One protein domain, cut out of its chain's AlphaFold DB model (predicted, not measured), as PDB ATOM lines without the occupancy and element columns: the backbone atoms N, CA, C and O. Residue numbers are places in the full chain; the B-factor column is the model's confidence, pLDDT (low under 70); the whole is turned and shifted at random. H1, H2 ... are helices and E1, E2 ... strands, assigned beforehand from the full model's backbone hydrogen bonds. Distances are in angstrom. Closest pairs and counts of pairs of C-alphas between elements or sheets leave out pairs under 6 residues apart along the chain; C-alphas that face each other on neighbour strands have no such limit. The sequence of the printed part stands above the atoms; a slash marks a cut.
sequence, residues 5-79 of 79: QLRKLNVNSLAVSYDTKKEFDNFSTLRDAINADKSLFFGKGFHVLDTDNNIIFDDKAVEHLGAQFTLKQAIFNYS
ATOM      1  N   GLN A   5      76.537 139.861 -31.938       87.69
ATOM      2  CA  GLN A   5      75.502 138.842 -31.819       87.69
ATOM      3  C   GLN A   5      75.968 137.718 -30.903       87.69
ATOM      4  O   GLN A   5      76.966 137.066 -31.184       87.69
ATOM      5  N   LEU A   6      75.208 137.439 -29.848       87.44
ATOM      6  CA  LEU A   6      75.335 136.200 -29.090       87.44
ATOM      7  C   LEU A   6      74.346 135.185 -29.660       87.44
ATOM      8  O   LEU A   6      73.135 135.429 -29.694       87.44
ATOM      9  N   ARG A   7      74.865 134.048 -30.113       86.44
ATOM     10  CA  ARG A   7      74.096 132.980 -30.739       86.44
ATOM     11  C   ARG A   7      74.256 131.692 -29.952       86.44
ATOM     12  O   ARG A   7      75.371 131.212 -29.798       86.44
ATOM     13  N   LYS A   8      73.157 131.097 -29.497       84.25
ATOM     14  CA  LYS A   8      73.193 129.758 -28.892       84.25
ATOM     15  C   LYS A   8      73.133 128.708 -29.993       84.25
ATOM     16  O   LYS A   8      72.217 128.781 -30.808       84.25
ATOM     17  N   LEU A   9      74.075 127.772 -30.024       80.44
ATOM     18  CA  LEU A   9      74.078 126.670 -30.981       80.44
ATOM     19  C   LEU A   9      72.954 125.688 -30.670       80.44
ATOM     20  O   LEU A   9      72.714 125.338 -29.516       80.44
ATOM     21  N   ASN A  10      72.308 125.215 -31.729       80.75
ATOM     22  CA  ASN A  10      71.407 124.083 -31.651       80.75
ATOM     23  C   ASN A  10      72.231 122.793 -31.709       80.75
ATOM     24  O   ASN A  10      72.698 122.375 -32.769       80.75
ATOM     25  N   VAL A  11      72.391 122.149 -30.558       76.44
ATOM     26  CA  VAL A  11      73.172 120.908 -30.421       76.44
ATOM     27  C   VAL A  11      72.526 119.691 -31.094       76.44
ATOM     28  O   VAL A  11      73.189 118.675 -31.276       76.44
ATOM     29  N   ASN A  12      71.246 119.780 -31.472       76.69
ATOM     30  CA  ASN A  12      70.511 118.706 -32.148       76.69
ATOM     31  C   ASN A  12      70.576 118.817 -33.680       76.69
ATOM     32  O   ASN A  12      70.038 117.968 -34.389       76.69
ATOM     33  N   SER A  13      71.200 119.873 -34.204       74.75
ATOM     34  CA  SER A  13      71.312 120.124 -35.636       74.75
ATOM     35  C   SER A  13      72.578 119.492 -36.211       74.75
ATOM     36  O   SER A  13      73.666 119.644 -35.667       74.75
ATOM     37  N   LEU A  14      72.446 118.825 -37.361       70.69
ATOM     38  CA  LEU A  14      73.579 118.237 -38.094       70.69
ATOM     39  C   LEU A  14      74.507 119.296 -38.718       70.69
ATOM     40  O   LEU A  14      75.663 119.009 -39.013       70.69
ATOM     41  N   ALA A  15      74.001 120.515 -38.923       80.25
ATOM     42  CA  ALA A  15      74.757 121.673 -39.395       80.25
ATOM     43  C   ALA A  15      74.779 122.782 -38.334       80.25
ATOM     44  O   ALA A  15      73.912 122.811 -37.458       80.25
ATOM     45  N   VAL A  16      75.723 123.726 -38.438       77.12
ATOM     46  CA  VAL A  16      75.760 124.914 -37.567       77.12
ATOM     47  C   VAL A  16      74.443 125.675 -37.707       77.12
ATOM     48  O   VAL A  16      74.157 126.271 -38.744       77.12
ATOM     49  N   SER A  17      73.637 125.644 -36.654       81.88
ATOM     50  CA  SER A  17      72.386 126.386 -36.557       81.88
ATOM     51  C   SER A  17      72.203 126.915 -35.140       81.88
ATOM     52  O   SER A  17      72.922 126.524 -34.217       81.88
ATOM     53  N   TYR A  18      71.287 127.869 -34.983       83.50
ATOM     54  CA  TYR A  18      71.187 128.668 -33.771       83.50
ATOM     55  C   TYR A  18      69.766 128.656 -33.212       83.50
ATOM     56  O   TYR A  18      68.831 129.029 -33.917       83.50
ATOM     57  N   ASP A  19      69.621 128.297 -31.937       79.94
ATOM     58  CA  ASP A  19      68.331 128.304 -31.232       79.94
ATOM     59  C   ASP A  19      67.889 129.720 -30.868       79.94
ATOM     60  O   ASP A  19      66.703 130.040 -30.846       79.94
ATOM     61  N   THR A  20      68.853 130.585 -30.545       80.19
ATOM     62  CA  THR A  20      68.571 131.961 -30.130       80.19
ATOM     63  C   THR A  20      69.577 132.943 -30.713       80.19
ATOM     64  O   THR A  20      70.724 132.599 -31.009       80.19
ATOM     65  N   LYS A  21      69.123 134.191 -30.864       85.50
ATOM     66  CA  LYS A  21      69.920 135.349 -31.264       85.50
ATOM     67  C   LYS A  21      69.641 136.496 -30.302       85.50
ATOM     68  O   LYS A  21      68.500 136.938 -30.209       85.50
ATOM     69  N   LYS A  22      70.678 136.998 -29.638       87.88
ATOM     70  CA  LYS A  22      70.642 138.263 -28.894       87.88
ATOM     71  C   LYS A  22      71.591 139.250 -29.576       87.88
ATOM     72  O   LYS A  22      72.729 138.888 -29.869       87.88
ATOM     73  N   GLU A  23      71.115 140.458 -29.863       89.19
ATOM     74  CA  GLU A  23      71.915 141.530 -30.472       89.19
ATOM     75  C   GLU A  23      72.327 142.555 -29.417       89.19
ATOM     76  O   GLU A  23      71.566 142.844 -28.495       89.19
ATOM     77  N   PHE A  24      73.528 143.110 -29.571       87.25
ATOM     78  CA  PHE A  24      74.100 144.087 -28.653       87.25
ATOM     79  C   PHE A  24      74.765 145.219 -29.429       87.25
ATOM     80  O   PHE A  24      75.571 144.973 -30.325       87.25
ATOM     81  N   ASP A  25      74.468 146.462 -29.051       84.94
ATOM     82  CA  ASP A  25      75.006 147.657 -29.718       84.94
ATOM     83  C   ASP A  25      76.479 147.936 -29.396       84.94
ATOM     84  O   ASP A  25      77.124 148.759 -30.045       84.94
ATOM     85  N   ASN A  26      77.011 147.315 -28.342       82.25
ATOM     86  CA  ASN A  26      78.400 147.478 -27.951       82.25
ATOM     87  C   ASN A  26      78.943 146.229 -27.256       82.25
ATOM     88  O   ASN A  26      78.212 145.364 -26.776       82.25
ATOM     89  N   PHE A  27      80.268 146.163 -27.191       76.81
ATOM     90  CA  PHE A  27      80.971 145.020 -26.631       76.81
ATOM     91  C   PHE A  27      80.760 144.862 -25.117       76.81
ATOM     92  O   PHE A  27      80.747 143.743 -24.605       76.81
ATOM     93  N   SER A  28      80.577 145.967 -24.383       80.88
ATOM     94  CA  SER A  28      80.404 145.909 -22.927       80.88
ATOM     95  C   SER A  28      79.096 145.222 -22.552       80.88
ATOM     96  O   SER A  28      79.108 144.330 -21.710       80.88
ATOM     97  N   THR A  29      77.987 145.578 -23.206       84.75
ATOM     98  CA  THR A  29      76.676 144.972 -22.930       84.75
ATOM     99  C   THR A  29      76.638 143.497 -23.315       84.75
ATOM    100  O   THR A  29      76.088 142.690 -22.569       84.75
ATOM    101  N   LEU A  30      77.286 143.125 -24.423       83.94
ATOM    102  CA  LEU A  30      77.499 141.728 -24.809       83.94
ATOM    103  C   LEU A  30      78.261 140.952 -23.723       83.94
ATOM    104  O   LEU A  30      77.811 139.893 -23.287       83.94
ATOM    105  N   ARG A  31      79.407 141.479 -23.276       78.19
ATOM    106  CA  ARG A  31      80.234 140.861 -22.229       78.19
ATOM    107  C   ARG A  31      79.435 140.655 -20.948       78.19
ATOM    108  O   ARG A  31      79.488 139.576 -20.363       78.19
ATOM    109  N   ASP A  32      78.716 141.682 -20.511       81.50
ATOM    110  CA  ASP A  32      77.959 141.637 -19.264       81.50
ATOM    111  C   ASP A  32      76.807 140.624 -19.363       81.50
ATOM    112  O   ASP A  32      76.581 139.864 -18.422       81.50
ATOM    113  N   ALA A  33      76.152 140.524 -20.525       81.69
ATOM    114  CA  ALA A  33      75.125 139.516 -20.776       81.69
ATOM    115  C   ALA A  33      75.677 138.083 -20.757       81.69
ATOM    116  O   ALA A  33      75.036 137.202 -20.188       81.69
ATOM    117  N   ILE A  34      76.861 137.848 -21.334       77.88
ATOM    118  CA  ILE A  34      77.504 136.527 -21.305       77.88
ATOM    119  C   ILE A  34      77.887 136.149 -19.876       77.88
ATOM    120  O   ILE A  34      77.546 135.065 -19.422       77.88
ATOM    121  N   ASN A  35      78.525 137.062 -19.138       75.50
ATOM    122  CA  ASN A  35      78.938 136.818 -17.754       75.50
ATOM    123  C   ASN A  35      77.748 136.609 -16.798       75.50
ATOM    124  O   ASN A  35      77.873 135.888 -15.809       75.50
ATOM    125  N   ALA A  36      76.603 137.242 -17.070       79.12
ATOM    126  CA  ALA A  36      75.384 137.061 -16.286       79.12
ATOM    127  C   ALA A  36      74.677 135.727 -16.591       79.12
ATOM    128  O   ALA A  36      74.082 135.119 -15.697       79.12
ATOM    129  N   ASP A  37      74.737 135.261 -17.840       75.56
ATOM    130  CA  ASP A  37      74.048 134.055 -18.294       75.56
ATOM    131  C   ASP A  37      74.889 132.801 -18.016       75.56
ATOM    132  O   ASP A  37      75.578 132.252 -18.876       75.56
ATOM    133  N   LYS A  38      74.794 132.311 -16.773       66.81
ATOM    134  CA  LYS A  38      75.483 131.093 -16.313       66.81
ATOM    135  C   LYS A  38      75.196 129.863 -17.182       66.81
ATOM    136  O   LYS A  38      76.001 128.936 -17.189       66.81
ATOM    137  N   SER A  39      74.085 129.841 -17.924       66.31
ATOM    138  CA  SER A  39      73.747 128.717 -18.806       66.31
ATOM    139  C   SER A  39      74.704 128.582 -19.994       66.31
ATOM    140  O   SER A  39      74.863 127.478 -20.509       66.31
ATOM    141  N   LEU A  40      75.395 129.662 -20.375       63.53
ATOM    142  CA  LEU A  40      76.425 129.661 -21.419       63.53
ATOM    143  C   LEU A  40      77.716 128.962 -20.980       63.53
ATOM    144  O   LEU A  40      78.432 128.429 -21.815       63.53
ATOM    145  N   PHE A  41      78.015 128.949 -19.678       58.16
ATOM    146  CA  PHE A  41      79.224 128.314 -19.134       58.16
ATOM    147  C   PHE A  41      79.039 126.817 -18.864       58.16
ATOM    148  O   PHE A  41      80.013 126.077 -18.777       58.16
ATOM    149  N   PHE A  42      77.790 126.374 -18.703       45.69
ATOM    150  CA  PHE A  42      77.441 124.974 -18.440       45.69
ATOM    151  C   PHE A  42      76.907 124.246 -19.678       45.69
ATOM    152  O   PHE A  42      76.899 123.016 -19.716       45.69
ATOM    153  N   GLY A  43      76.441 124.990 -20.680       47.56
ATOM    154  CA  GLY A  43      75.877 124.455 -21.907       47.56
ATOM    155  C   GLY A  43      76.849 124.635 -23.056       47.56
ATOM    156  O   GLY A  43      77.055 125.758 -23.505       47.56
ATOM    157  N   LYS A  44      77.381 123.516 -23.550       60.56
ATOM    158  CA  LYS A  44      78.062 123.449 -24.842       60.56
ATOM    159  C   LYS A  44      77.322 124.292 -25.880       60.56
ATOM    160  O   LYS A  44      76.117 124.115 -26.078       60.56
ATOM    161  N   GLY A  45      78.066 125.149 -26.565       70.50
ATOM    162  CA  GLY A  45      77.659 125.711 -27.841       70.50
ATOM    163  C   GLY A  45      77.001 127.084 -27.784       70.50
ATOM    164  O   GLY A  45      75.783 127.232 -27.901       70.50
ATOM    165  N   PHE A  46      77.829 128.121 -27.753       80.50
ATOM    166  CA  PHE A  46      77.445 129.445 -28.223       80.50
ATOM    167  C   PHE A  46      78.541 130.020 -29.113       80.50
ATOM    168  O   PHE A  46      79.712 129.681 -28.970       80.50
ATOM    169  N   HIS A  47      78.149 130.902 -30.022       85.75
ATOM    170  CA  HIS A  47      79.063 131.734 -30.784       85.75
ATOM    171  C   HIS A  47      78.788 133.200 -30.470       85.75
ATOM    172  O   HIS A  47      77.635 133.621 -30.340       85.75
ATOM    173  N   VAL A  48      79.853 133.989 -30.404       85.12
ATOM    174  CA  VAL A  48      79.772 135.438 -30.534       85.12
ATOM    175  C   VAL A  48      80.216 135.800 -31.933       85.12
ATOM    176  O   VAL A  48      81.298 135.405 -32.364       85.12
ATOM    177  N   LEU A  49      79.361 136.536 -32.635       86.12
ATOM    178  CA  LEU A  49      79.626 136.996 -33.985       86.12
ATOM    179  C   LEU A  49      79.734 138.520 -34.014       86.12
ATOM    180  O   LEU A  49      79.038 139.216 -33.262       86.12
ATOM    181  N   ASP A  50      80.589 139.020 -34.898       84.94
ATOM    182  CA  ASP A  50      80.656 140.438 -35.247       84.94
ATOM    183  C   ASP A  50      79.529 140.849 -36.223       84.94
ATOM    184  O   ASP A  50      78.579 140.101 -36.486       84.94
ATOM    185  N   THR A  51      79.614 142.072 -36.755       80.25
ATOM    186  CA  THR A  51      78.640 142.618 -37.712       80.25
ATOM    187  C   THR A  51      78.631 141.913 -39.060       80.25
ATOM    188  O   THR A  51      77.604 141.933 -39.738       80.25
ATOM    189  N   ASP A  52      79.740 141.279 -39.424       82.69
ATOM    190  CA  ASP A  52      79.932 140.587 -40.695       82.69
ATOM    191  C   ASP A  52      79.629 139.084 -40.565       82.69
ATOM    192  O   ASP A  52      79.788 138.316 -41.510       82.69
ATOM    193  N   ASN A  53      79.104 138.670 -39.405       81.44
ATOM    194  CA  ASN A  53      78.849 137.286 -39.015       81.44
ATOM    195  C   ASN A  53      80.121 136.428 -38.893       81.44
ATOM    196  O   ASN A  53      80.025 135.197 -38.918       81.44
ATOM    197  N   ASN A  54      81.293 137.037 -38.701       83.75
ATOM    198  CA  ASN A  54      82.493 136.292 -38.347       83.75
ATOM    199  C   ASN A  54      82.403 135.860 -36.888       83.75
ATOM    200  O   ASN A  54      82.033 136.647 -36.016       83.75
ATOM    201  N   ILE A  55      82.760 134.608 -36.614       83.94
ATOM    202  CA  ILE A  55      82.844 134.091 -35.251       83.94
ATOM    203  C   ILE A  55      84.091 134.692 -34.603       83.94
ATOM    204  O   ILE A  55      85.208 134.414 -35.026       83.94
ATOM    205  N   ILE A  56      83.887 135.507 -33.572       79.94
ATOM    206  CA  ILE A  56      84.964 136.114 -32.777       79.94
ATOM    207  C   ILE A  56      85.142 135.420 -31.422       79.94
ATOM    208  O   ILE A  56      86.096 135.698 -30.701       79.94
ATOM    209  N   PHE A  57      84.209 134.537 -31.055       77.81
ATOM    210  CA  PHE A  57      84.306 133.698 -29.866       77.81
ATOM    211  C   PHE A  57      83.410 132.459 -29.997       77.81
ATOM    212  O   PHE A  57      82.283 132.575 -30.483       77.81
ATOM    213  N   ASP A  58      83.875 131.297 -29.534       75.94
ATOM    214  CA  ASP A  58      83.136 130.034 -29.594       75.94
ATOM    215  C   ASP A  58      83.315 129.150 -28.344       75.94
ATOM    216  O   ASP A  58      84.064 129.461 -27.418       75.94
ATOM    217  N   ASP A  59      82.600 128.025 -28.331       69.94
ATOM    218  CA  ASP A  59      82.645 126.996 -27.284       69.94
ATOM    219  C   ASP A  59      84.061 126.441 -27.042       69.94
ATOM    220  O   ASP A  59      84.462 126.216 -25.901       69.94
ATOM    221  N   LYS A  60      84.871 126.289 -28.099       67.81
ATOM    222  CA  LYS A  60      86.249 125.782 -27.984       67.81
ATOM    223  C   LYS A  60      87.158 126.775 -27.269       67.81
ATOM    224  O   LYS A  60      88.040 126.380 -26.508       67.81
ATOM    225  N   ALA A  61      86.935 128.071 -27.471       66.25
ATOM    226  CA  ALA A  61      87.637 129.101 -26.723       66.25
ATOM    227  C   ALA A  61      87.297 129.047 -25.218       66.25
ATOM    228  O   ALA A  61      88.173 129.314 -24.395       66.25
ATOM    229  N   VAL A  62      86.082 128.631 -24.832       65.94
ATOM    230  CA  VAL A  62      85.733 128.373 -23.418       65.94
ATOM    231  C   VAL A  62      86.499 127.168 -22.870       65.94
ATOM    232  O   VAL A  62      87.059 127.260 -21.777       65.94
ATOM    233  N   GLU A  63      86.583 126.064 -23.624       66.50
ATOM    234  CA  GLU A  63      87.337 124.865 -23.213       66.50
ATOM    235  C   GLU A  63      88.816 125.178 -22.930       66.50
ATOM    236  O   GLU A  63      89.390 124.655 -21.975       66.50
ATOM    237  N   HIS A  64      89.427 126.068 -23.716       65.88
ATOM    238  CA  HIS A  64      90.817 126.486 -23.521       65.88
ATOM    239  C   HIS A  64      91.032 127.490 -22.381       65.88
ATOM    240  O   HIS A  64      92.117 127.515 -21.802       65.88
ATOM    241  N   LEU A  65      90.036 128.316 -22.046       64.19
ATOM    242  CA  LEU A  65      90.183 129.383 -21.048       64.19
ATOM    243  C   LEU A  65      89.600 129.025 -19.665       64.19
ATOM    244  O   LEU A  65      89.911 129.693 -18.677       64.19
ATOM    245  N   GLY A  66      88.803 127.956 -19.568       59.22
ATOM    246  CA  GLY A  66      88.270 127.411 -18.316       59.22
ATOM    247  C   GLY A  66      87.052 128.154 -17.743       59.22
ATOM    248  O   GLY A  66      86.573 129.150 -18.273       59.22
ATOM    249  N   ALA A  67      86.536 127.673 -16.604       55.31
ATOM    250  CA  ALA A  67      85.273 128.140 -16.004       55.31
ATOM    251  C   ALA A  67      85.290 129.581 -15.444       55.31
ATOM    252  O   ALA A  67      84.246 130.095 -15.049       55.31
ATOM    253  N   GLN A  68      86.457 130.231 -15.380       58.09
ATOM    254  CA  GLN A  68      86.608 131.623 -14.927       58.09
ATOM    255  C   GLN A  68      86.862 132.603 -16.081       58.09
ATOM    256  O   GLN A  68      87.274 133.741 -15.846       58.09
ATOM    257  N   PHE A  69      86.645 132.179 -17.328       59.34
ATOM    258  CA  PHE A  69      86.920 133.035 -18.471       59.34
ATOM    259  C   PHE A  69      85.987 134.250 -18.513       59.34
ATOM    260  O   PHE A  69      84.779 134.158 -18.296       59.34
ATOM    261  N   THR A  70      86.568 135.402 -18.845       60.03
ATOM    262  CA  THR A  70      85.815 136.599 -19.218       60.03
ATOM    263  C   THR A  70      86.019 136.886 -20.702       60.03
ATOM    264  O   THR A  70      87.136 136.794 -21.209       60.03
ATOM    265  N   LEU A  71      84.961 137.310 -21.405       61.41
ATOM    266  CA  LEU A  71      84.997 137.613 -22.849       61.41
ATOM    267  C   LEU A  71      86.140 138.562 -23.261       61.41
ATOM    268  O   LEU A  71      86.651 138.499 -24.375       61.41
ATOM    269  N   LYS A  72      86.575 139.426 -22.335       56.44
ATOM    270  CA  LYS A  72      87.696 140.353 -22.526       56.44
ATOM    271  C   LYS A  72      89.038 139.632 -22.735       56.44
ATOM    272  O   LYS A  72      89.855 140.117 -23.507       56.44
ATOM    273  N   GLN A  73      89.268 138.506 -22.057       56.31
ATOM    274  CA  GLN A  73      90.504 137.721 -22.174       56.31
ATOM    275  C   GLN A  73      90.556 136.923 -23.477       56.31
ATOM    276  O   GLN A  73      91.628 136.734 -24.040       56.31
ATOM    277  N   ALA A  74      89.405 136.487 -23.979       57.00
ATOM    278  CA  ALA A  74      89.360 135.657 -25.169       57.00
ATOM    279  C   ALA A  74      89.645 136.402 -26.470       57.00
ATOM    280  O   ALA A  74      90.375 135.892 -27.311       57.00
ATOM    281  N   ILE A  75      89.109 137.617 -26.616       56.25
ATOM    282  CA  ILE A  75      89.365 138.432 -27.808       56.25
ATOM    283  C   ILE A  75      90.847 138.794 -27.908       56.25
ATOM    284  O   ILE A  75      91.421 138.723 -28.988       56.25
ATOM    285  N   PHE A  76      91.490 139.102 -26.776       51.81
ATOM    286  CA  PHE A  76      92.917 139.431 -26.737       51.81
ATOM    287  C   PHE A  76      93.833 138.271 -27.150       51.81
ATOM    288  O   PHE A  76      94.918 138.526 -27.656       51.81
ATOM    289  N   ASN A  77      93.408 137.019 -26.955       48.78
ATOM    290  CA  ASN A  77      94.186 135.840 -27.354       48.78
ATOM    291  C   ASN A  77      93.964 135.419 -28.819       48.78
ATOM    292  O   ASN A  77      94.723 134.598 -29.322       48.78
ATOM    293  N   TYR A  78      92.943 135.959 -29.490       39.66
ATOM    294  CA  TYR A  78      92.628 135.709 -30.905       39.66
ATOM    295  C   TYR A  78      92.966 136.905 -31.820       39.66
ATOM    296  O   TYR A  78      92.573 136.909 -32.985       39.66
ATOM    297  N   SER A  79      93.660 137.918 -31.281       39.19
ATOM    298  CA  SER A  79      94.120 139.115 -32.004       39.19
ATOM    299  C   SER A  79      95.503 138.922 -32.616       39.19
ATOM    300  O   SER A  79      96.378 138.386 -31.900       39.19
TER     301      SER A  79
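Overview. This is residues 5 to 79 of the 79 residues of an uncharacterized protein of Serratia marcescens (UniProt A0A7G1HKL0). A small twisted antiparallel sheet of four strands has its longest helix, H1, over one face, running along the strands. The short helix H2 follows beyond the end of H1, and the last two helices, H3 and H4, only graze the sheet, with H4 coming back to touch H1. The printed part has 75 residues, with four named helices and four named strands in the order E1, E2, H1, H2, E3, E4, H3, H4. The sheet runs E2, E1, E3, E4, and the class is mixed, helices and strands. The whole is compact and rounded, with a radius of gyration of the C-alphas of 11.6 A and spans of 31 by 26 by 24 A.

Arrangement. E1, residues 5 to 9, and E2, residues 18 to 24, form a hairpin, antiparallel at 164 degrees between their directions; N 6 and O 22 are 2.9 A apart and N 19 and O 8 are 2.9 A apart, both within hydrogen-bond range. H1, residues 27 to 36, is on the sheet at a height of 9.1 A. It lies over E1, and only just not over E2, on which 2 of its C-alphas fall. On the local plane its line and that of E1 stand at 17 degrees, along the strands. H2, residues 39 to 42, is close to H1 but not clearly touching, the closest C-alphas being those of Ile 34 and Leu 40 at 7.0 A; H2 is not on the sheet. E3, residues 46 to 49, is the antiparallel neighbour of E1 at 151 degrees, with N 7 and O 47 at 2.8 A. E2, H1, H2 and E3 make a split strand-helix-strand unit, two strands running the same way with E1 between them in the sheet, and its crossover is right-handed. E4, residues 55 to 57, forms a hairpin with E3, antiparallel at 120 degrees, with N 48 and O 57 at 2.8 A; E2 and E4 are the edge strands. H1 on one face of this sheet makes two layers, a helix layer over a strand layer. H3, residues 59 to 65, only grazes the sheet with its residues 59 to 62; it is apart from H1. H4, residues 71 to 77, grazes the sheet with its residues 71 to 75 and touches H1 at a steep tilt of 63 degrees, opposite ways, with Arg 31 and Leu 71 the closest C-alphas at 5.8 A. H3 and H4 are close but not clearly touching, about perpendicular at 78 degrees, with the C-alphas of Ala 61 and Ala 74 the closest at 7.0 A. In H1 and H3 every O i to N i+4 pair is within hydrogen-bond range, in H4 2 of 3 are, and H2 is too short for such a pair.

Along the chain. E1 begins at C-alpha 5, (75.502, 138.842, -31.819), and measures 12.3 A from first to last C-alpha. E2 is 16.5 A long and H1 is 14.2 A, beginning at C-alpha 27, (80.971, 145.020, -26.631). H2 has four residues, E3 four and E4 three. H3 is 10.1 A long and H4 10.4 A, ending at C-alpha 77, (94.186, 135.840, -27.354).

Size, cuts and confidence. The two C-alphas farthest apart are those of Leu 14, in the short link from E1 to E2, and Ser 28 in H1, at 32.3 A. The other links are tight, and the printed part has no cut. The mean pLDDT of the printed part is 72.7; residues 38 to 44 and 59 to 79 are under 70, and H4 has a mean of 55.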